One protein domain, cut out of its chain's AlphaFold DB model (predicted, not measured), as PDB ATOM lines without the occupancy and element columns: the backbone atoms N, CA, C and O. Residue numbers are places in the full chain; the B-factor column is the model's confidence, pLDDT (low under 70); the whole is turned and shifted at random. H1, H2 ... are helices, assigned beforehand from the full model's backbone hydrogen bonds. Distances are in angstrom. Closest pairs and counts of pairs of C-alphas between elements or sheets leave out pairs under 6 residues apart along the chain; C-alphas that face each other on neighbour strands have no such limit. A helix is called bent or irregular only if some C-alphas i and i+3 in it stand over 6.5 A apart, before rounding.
ATOM      1  N   GLY A  23      -1.198  45.276   5.235       38.50
ATOM      2  CA  GLY A  23      -2.078  44.154   4.852       38.50
ATOM      3  C   GLY A  23      -2.749  43.381   5.996       38.50
ATOM      4  O   GLY A  23      -3.883  42.930   5.845       38.50
ATOM      5  N   SER A  24      -2.077  43.201   7.140       38.75
ATOM      6  CA  SER A  24      -2.610  42.355   8.225       38.75
ATOM      7  C   SER A  24      -3.565  43.111   9.148       38.75
ATOM      8  O   SER A  24      -4.639  42.609   9.465       38.75
ATOM      9  N   TRP A  25      -3.221  44.346   9.522       41.25
ATOM     10  CA  TRP A  25      -3.997  45.127  10.491       41.25
ATOM     11  C   TRP A  25      -5.369  45.551   9.954       41.25
ATOM     12  O   TRP A  25      -6.348  45.543  10.693       41.25
ATOM     13  N   THR A  26      -5.473  45.893   8.668       55.69
ATOM     14  CA  THR A  26      -6.745  46.295   8.044       55.69
ATOM     15  C   THR A  26      -7.740  45.138   8.030       55.69
ATOM     16  O   THR A  26      -8.863  45.291   8.502       55.69
ATOM     17  N   THR A  27      -7.307  43.955   7.590       61.72
ATOM     18  CA  THR A  27      -8.136  42.738   7.519       61.72
ATOM     19  C   THR A  27      -8.697  42.324   8.889       61.72
ATOM     20  O   THR A  27      -9.869  41.951   9.009       61.72
ATOM     21  N   GLU A  28      -7.888  42.426   9.945       69.81
ATOM     22  CA  GLU A  28      -8.299  42.057  11.304       69.81
ATOM     23  C   GLU A  28      -9.301  43.060  11.905       69.81
ATOM     24  O   GLU A  28     -10.327  42.651  12.457       69.81
ATOM     25  N   TYR A  29      -9.084  44.370  11.719       74.50
ATOM     26  CA  TYR A  29     -10.040  45.396  12.161       74.50
ATOM     27  C   TYR A  29     -11.354  45.374  11.365       74.50
ATOM     28  O   TYR A  29     -12.415  45.615  11.948       74.50
ATOM     29  N   TYR A  30     -11.328  45.036  10.070       77.38
ATOM     30  CA  TYR A  30     -12.552  44.823   9.287       77.38
ATOM     31  C   TYR A  30     -13.387  43.683   9.872       77.38
ATOM     32  O   TYR A  30     -14.580  43.856  10.121       77.38
ATOM     33  N   SER A  31     -12.751  42.553  10.187       80.62
ATOM     34  CA  SER A  31     -13.429  41.398  10.787       80.62
ATOM     35  C   SER A  31     -14.040  41.730  12.155       80.62
ATOM     36  O   SER A  31     -15.183  41.358  12.435       80.62
ATOM     37  N   LEU A  32     -13.317  42.485  12.995       82.31
ATOM     38  CA  LEU A  32     -13.817  42.973  14.287       82.31
ATOM     39  C   LEU A  32     -15.050  43.878  14.109       82.31
ATOM     40  O   LEU A  32     -16.040  43.733  14.829       82.31
ATOM     41  N   THR A  33     -15.005  44.775  13.124       83.69
ATOM     42  CA  THR A  33     -16.078  45.738  12.838       83.69
ATOM     43  C   THR A  33     -17.339  45.045  12.330       83.69
ATOM     44  O   THR A  33     -18.420  45.276  12.870       83.69
ATOM     45  N   VAL A  34     -17.215  44.140  11.353       85.56
ATOM     46  CA  VAL A  34     -18.344  43.353  10.824       85.56
ATOM     47  C   VAL A  34     -19.019  42.561  11.942       85.56
ATOM     48  O   VAL A  34     -20.245  42.560  12.053       85.56
ATOM     49  N   ARG A  35     -18.226  41.938  12.822       86.69
ATOM     50  CA  ARG A  35     -18.753  41.207  13.977       86.69
ATOM     51  C   ARG A  35     -19.542  42.114  14.927       86.69
ATOM     52  O   ARG A  35     -20.618  41.712  15.359       86.69
ATOM     53  N   GLN A  36     -19.040  43.308  15.255       85.25
ATOM     54  CA  GLN A  36     -19.762  44.243  16.129       85.25
ATOM     55  C   GLN A  36     -21.046  44.775  15.484       85.25
ATOM     56  O   GLN A  36     -22.074  44.841  16.154       85.25
ATOM     57  N   LEU A  37     -21.021  45.096  14.187       86.38
ATOM     58  CA  LEU A  37     -22.207  45.556  13.458       86.38
ATOM     59  C   LEU A  37     -23.308  44.490  13.431       86.38
ATOM     60  O   LEU A  37     -24.459  44.801  13.734       86.38
ATOM     61  N   ARG A  38     -22.950  43.230  13.159       88.19
ATOM     62  CA  ARG A  38     -23.893  42.100  13.199       88.19
ATOM     63  C   ARG A  38     -24.429  41.846  14.606       88.19
ATOM     64  O   ARG A  38     -25.625  41.635  14.772       88.19
ATOM     65  N   ALA A  39     -23.575  41.920  15.629       87.00
ATOM     66  CA  ALA A  39     -24.003  41.795  17.025       87.00
ATOM     67  C   ALA A  39     -24.955  42.926  17.459       87.00
ATOM     68  O   ALA A  39     -25.828  42.702  18.292       87.00
ATOM     69  N   ALA A  40     -24.828  44.115  16.864       85.88
ATOM     70  CA  ALA A  40     -25.752  45.235  17.035       85.88
ATOM     71  C   ALA A  40     -27.036  45.115  16.183       85.88
ATOM     72  O   ALA A  40     -27.818  46.062  16.124       85.88
ATOM     73  N   GLY A  41     -27.252  43.980  15.508       87.69
ATOM     74  CA  GLY A  41     -28.441  43.710  14.698       87.69
ATOM     75  C   GLY A  41     -28.433  44.351  13.310       87.69
ATOM     76  O   GLY A  41     -29.475  44.376  12.660       87.69
ATOM     77  N   ARG A  42     -27.295  44.883  12.837       85.81
ATOM     78  CA  ARG A  42     -27.199  45.402  11.466       85.81
ATOM     79  C   ARG A  42     -26.965  44.272  10.474       85.81
ATOM     80  O   ARG A  42     -26.111  43.413  10.703       85.81
ATOM     81  N   ASP A  43     -27.672  44.334   9.350       87.88
ATOM     82  CA  ASP A  43     -27.390  43.470   8.212       87.88
ATOM     83  C   ASP A  43     -26.119  43.943   7.495       87.88
ATOM     84  O   ASP A  43     -25.969  45.116   7.149       87.88
ATOM     85  N   VAL A  44     -25.170  43.027   7.329       85.12
ATOM     86  CA  VAL A  44     -23.892  43.272   6.656       85.12
ATOM     87  C   VAL A  44     -23.699  42.128   5.675       85.12
ATOM     88  O   VAL A  44     -23.243  41.053   6.072       85.12
ATOM     89  N   SER A  45     -24.072  42.363   4.417       84.88
ATOM     90  CA  SER A  45     -24.049  41.354   3.354       84.88
ATOM     91  C   SER A  45     -22.633  40.861   3.063       84.88
ATOM     92  O   SER A  45     -21.736  41.656   2.782       84.88
ATOM     93  N   ASP A  46     -22.450  39.539   3.073       82.69
ATOM     94  CA  ASP A  46     -21.191  38.901   2.680       82.69
ATOM     95  C   ASP A  46     -20.820  39.211   1.222       82.69
ATOM     96  O   ASP A  46     -19.638  39.355   0.921       82.69
ATOM     97  N   GLU A  47     -21.808  39.396   0.339       82.88
ATOM     98  CA  GLU A  47     -21.592  39.789  -1.059       82.88
ATOM     99  C   GLU A  47     -20.909  41.159  -1.142       82.88
ATOM    100  O   GLU A  47     -19.890  41.306  -1.816       82.88
ATOM    101  N   LEU A  48     -21.378  42.140  -0.364       78.75
ATOM    102  CA  LEU A  48     -20.736  43.456  -0.285       78.75
ATOM    103  C   LEU A  48     -19.327  43.375   0.310       78.75
ATOM    104  O   LEU A  48     -18.424  44.076  -0.153       78.75
ATOM    105  N   LEU A  49     -19.114  42.498   1.298       78.44
ATOM    106  CA  LEU A  49     -17.790  42.283   1.886       78.44
ATOM    107  C   LEU A  49     -16.783  41.729   0.865       78.44
ATOM    108  O   LEU A  49     -15.590  41.998   0.991       78.44
ATOM    109  N   THR A  50     -17.232  41.013  -0.174       76.00
ATOM    110  CA  THR A  50     -16.326  40.535  -1.235       76.00
ATOM    111  C   THR A  50     -15.737  41.669  -2.081       76.00
ATOM    112  O   THR A  50     -14.638  41.525  -2.621       76.00
ATOM    113  N   HIS A  51     -16.422  42.814  -2.159       72.06
ATOM    114  CA  HIS A  51     -15.986  43.970  -2.943       72.06
ATOM    115  C   HIS A  51     -14.994  44.873  -2.196       72.06
ATOM    116  O   HIS A  51     -14.175  45.540  -2.827       72.06
ATOM    117  N   ILE A  52     -14.990  44.849  -0.861       70.44
ATOM    118  CA  ILE A  52     -13.960  45.486  -0.024       70.44
ATOM    119  C   ILE A  52     -12.777  44.534   0.174       70.44
ATOM    120  O   ILE A  52     -12.437  44.105   1.274       70.44
ATOM    121  N   SER A  53     -12.144  44.167  -0.937       55.84
ATOM    122  CA  SER A  53     -10.966  43.308  -0.917       55.84
ATOM    123  C   SER A  53      -9.781  44.005  -0.228       55.84
ATOM    124  O   SER A  53      -9.464  45.145  -0.581       55.84
ATOM    125  N   PRO A  54      -9.023  43.315   0.649       54.50
ATOM    126  CA  PRO A  54      -7.715  43.786   1.111       54.50
ATOM    127  C   PRO A  54      -6.733  44.061  -0.041       54.50
ATOM    128  O   PRO A  54      -5.786  44.823   0.125       54.50
ATOM    129  N   ALA A  55      -6.951  43.470  -1.224       48.62
ATOM    130  CA  ALA A  55      -6.146  43.728  -2.419       48.62
ATOM    131  C   ALA A  55      -6.389  45.122  -3.032       48.62
ATOM    132  O   ALA A  55      -5.547  45.599  -3.790       48.62
ATOM    133  N   HIS A  56      -7.505  45.775  -2.687       48.38
ATOM    134  CA  HIS A  56      -7.850  47.138  -3.099       48.38
ATOM    135  C   HIS A  56      -7.569  48.187  -2.013       48.38
ATOM    136  O   HIS A  56      -8.049  49.315  -2.106       48.38
ATOM    137  N   SER A  57      -6.765  47.868  -0.989       54.59
ATOM    138  CA  SER A  57      -6.253  48.909  -0.099       54.59
ATOM    139  C   SER A  57      -5.225  49.756  -0.852       54.59
ATOM    140  O   SER A  57      -4.137  49.263  -1.175       54.59
ATOM    141  N   GLU A  58      -5.526  51.030  -1.106       50.09
ATOM    142  CA  GLU A  58      -4.459  51.981  -1.397       50.09
ATOM    143  C   GLU A  58      -3.494  52.020  -0.210       50.09
ATOM    144  O   GLU A  58      -3.890  51.970   0.959       50.09
ATOM    145  N   ASN A  59      -2.198  52.068  -0.508       53.97
ATOM    146  CA  ASN A  59      -1.200  52.222   0.532       53.97
ATOM    147  C   ASN A  59      -1.378  53.607   1.166       53.97
ATOM    148  O   ASN A  59      -1.246  54.621   0.478       53.97
ATOM    149  N   VAL A  60      -1.635  53.652   2.476       58.47
ATOM    150  CA  VAL A  60      -1.453  54.881   3.252       58.47
ATOM    151  C   VAL A  60       0.046  55.153   3.286       58.47
ATOM    152  O   VAL A  60       0.776  54.662   4.150       58.47
ATOM    153  N   ASN A  61       0.520  55.893   2.286       57.69
ATOM    154  CA  ASN A  61       1.919  56.258   2.170       57.69
ATOM    155  C   ASN A  61       2.237  57.284   3.255       57.69
ATOM    156  O   ASN A  61       2.004  58.482   3.109       57.69
ATOM    157  N   PHE A  62       2.770  56.801   4.369       57.22
ATOM    158  CA  PHE A  62       3.358  57.663   5.374       57.22
ATOM    159  C   PHE A  62       4.667  58.240   4.826       57.22
ATOM    160  O   PHE A  62       5.631  57.509   4.597       57.22
ATOM    161  N   PHE A  63       4.705  59.553   4.612       62.59
ATOM    162  CA  PHE A  63       5.930  60.273   4.269       62.59
ATOM    163  C   PHE A  63       6.515  60.934   5.525       62.59
ATOM    164  O   PHE A  63       5.784  61.500   6.334       62.59
ATOM    165  N   GLY A  64       7.843  60.891   5.674       71.75
ATOM    166  CA  GLY A  64       8.565  61.540   6.775       71.75
ATOM    167  C   GLY A  64       8.944  60.611   7.934       71.75
ATOM    168  O   GLY A  64       8.961  59.388   7.801       71.75
ATOM    169  N   VAL A  65       9.317  61.209   9.069       77.62
ATOM    170  CA  VAL A  65       9.641  60.492  10.312       77.62
ATOM    171  C   VAL A  65       8.420  60.523  11.218       77.62
ATOM    172  O   VAL A  65       7.973  61.596  11.613       77.62
ATOM    173  N   ILE A  66       7.909  59.344  11.569       71.88
ATOM    174  CA  ILE A  66       6.852  59.196  12.568       71.88
ATOM    175  C   ILE A  66       7.505  58.736  13.865       71.88
ATOM    176  O   ILE A  66       8.014  57.618  13.951       71.88
ATOM    177  N   THR A  67       7.496  59.605  14.873       79.69
ATOM    178  CA  THR A  67       7.888  59.234  16.233       79.69
ATOM    179  C   THR A  67       6.684  58.616  16.928       79.69
ATOM    180  O   THR A  67       5.629  59.239  17.010       79.69
ATOM    181  N   VAL A  68       6.848  57.393  17.427       80.19
ATOM    182  CA  VAL A  68       5.815  56.667  18.168       80.19
ATOM    183  C   VAL A  68       6.308  56.448  19.589       80.19
ATOM    184  O   VAL A  68       7.365  55.849  19.790       80.19
ATOM    185  N   ASP A  69       5.540  56.923  20.565       86.25
ATOM    186  CA  ASP A  69       5.720  56.541  21.963       86.25
ATOM    187  C   ASP A  69       5.056  55.178  22.185       86.25
ATOM    188  O   ASP A  69       3.834  55.058  22.234       86.25
ATOM    189  N   VAL A  70       5.875  54.132  22.262       84.12
ATOM    190  CA  VAL A  70       5.398  52.747  22.314       84.12
ATOM    191  C   VAL A  70       4.563  52.483  23.563       84.12
ATOM    192  O   VAL A  70       3.515  51.855  23.451       84.12
ATOM    193  N   GLU A  71       4.975  52.982  24.727       88.75
ATOM    194  CA  GLU A  71       4.255  52.728  25.980       88.75
ATOM    195  C   GLU A  71       2.899  53.433  25.975       88.75
ATOM    196  O   GLU A  71       1.872  52.829  26.292       88.75
ATOM    197  N   ALA A  72       2.867  54.684  25.506       81.25
ATOM    198  CA  ALA A  72       1.618  55.414  25.337       81.25
ATOM    199  C   ALA A  72       0.692  54.754  24.301       81.25
ATOM    200  O   ALA A  72      -0.529  54.790  24.452       81.25
ATOM    201  N   GLU A  73       1.237  54.146  23.243       84.06
ATOM    202  CA  GLU A  73       0.437  53.428  22.252       84.06
ATOM    203  C   GLU A  73      -0.086  52.075  22.754       84.06
ATOM    204  O   GLU A  73      -1.212  51.710  22.413       84.06
ATOM    205  N   LEU A  74       0.686  51.351  23.567       86.69
ATOM    206  CA  LEU A  74       0.256  50.091  24.179       86.69
ATOM    207  C   LEU A  74      -0.810  50.313  25.255       86.69
ATOM    208  O   LEU A  74      -1.752  49.531  25.344       86.69
ATOM    209  N   ALA A  75      -0.725  51.415  26.006       87.75
ATOM    210  CA  ALA A  75      -1.721  51.788  27.011       87.75
ATOM    211  C   ALA A  75      -3.126  52.059  26.429       87.75
ATOM    212  O   ALA A  75      -4.103  52.108  27.171       87.75
ATOM    213  N   LYS A  76      -3.243  52.238  25.105       83.31
ATOM    214  CA  LYS A  76      -4.517  52.472  24.397       83.31
ATOM    215  C   LYS A  76      -5.227  51.181  23.978       83.31
ATOM    216  O   LYS A  76      -6.306  51.258  23.390       83.31
TER     217      LYS A  76
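What this domain is: This is residues 23 to 76 of the 97 residues of the protein "DDE_Tnp_Tn3 domain-containing protein" of Nonomuraea sp. KC401 (UniProt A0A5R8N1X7). The printed part is a wide, open hook of chain in which no two helices touch: one long helix, H1, leads to a short link that folds back to the small helix H2, and from there a long strip of chain, residues 52 to 69, swings away and curves round to a third small helix, H3, far from the other two. Residues 60 to 76, with H3 in them, stick out as a free arm, and so does the turn at residues 36 to 41, of which 36 to 39 belong to H1. The printed part has 54 residues with three named helices, in the order H1, H2, H3, and no named strand; the class is all helix. It is only just extended, close to loose, with a radius of gyration of the C-alphas of 15.3 A, and only just flat, spanning 40 by 27 by 13 A.

Where its parts are: Find C-alpha 23 at (-2.078, 44.154, 4.852), where H1 begins; it holds residues 23 to 39 and runs 25.2 A to C-alpha 39 at (-24.003, 41.795, 17.025). H1 is neither bent nor irregular, but only just: C-alphas 23 and 26 are 6.0 A apart. Next look at residues 46 to 51, which are H2, 9.2 A from first to last C-alpha. Last comes H3, residues 70 to 74, 6.1 A long, ending with C-alpha 74 at (0.256, 50.091, 24.179).

How they stand to each other: Read the x column along H1 and you see it fall from -2.078 at C-alpha 23 to -24.003 at C-alpha 39. In H2 it rises again, from -21.191 at C-alpha 46 to -15.986 at C-alpha 51. H1 and H2 are apart, with no C-alpha of the one within 8 A of the other. By the same test H1 and H3 are apart, and so are H2 and H3. In the backbone of H3 each O i to N i+4 pair is within hydrogen-bond range; in H1 it is 12 of 13, and in H2 1 of 2, beside 3 of 3 O i to N i+3 pairs.

The domain as a whole: The two C-alphas farthest apart are those of Gly 41 and Val 65, at 41.8 A, while the first and last printed C-alphas, of Gly 23 and Lys 76, are 21.4 A apart. Without the stretches that stand free, a body of 31 residues spans 29 by 17 by 9 A. The printed part has no cut. The link from H1 to H2 is short, with 6 residues, and that from H2 to H3 is long, with 18. In the B-factor column the mean pLDDT of the printed part is 73.1; look at residues 23 to 28 and 53 to 63 for values under 70.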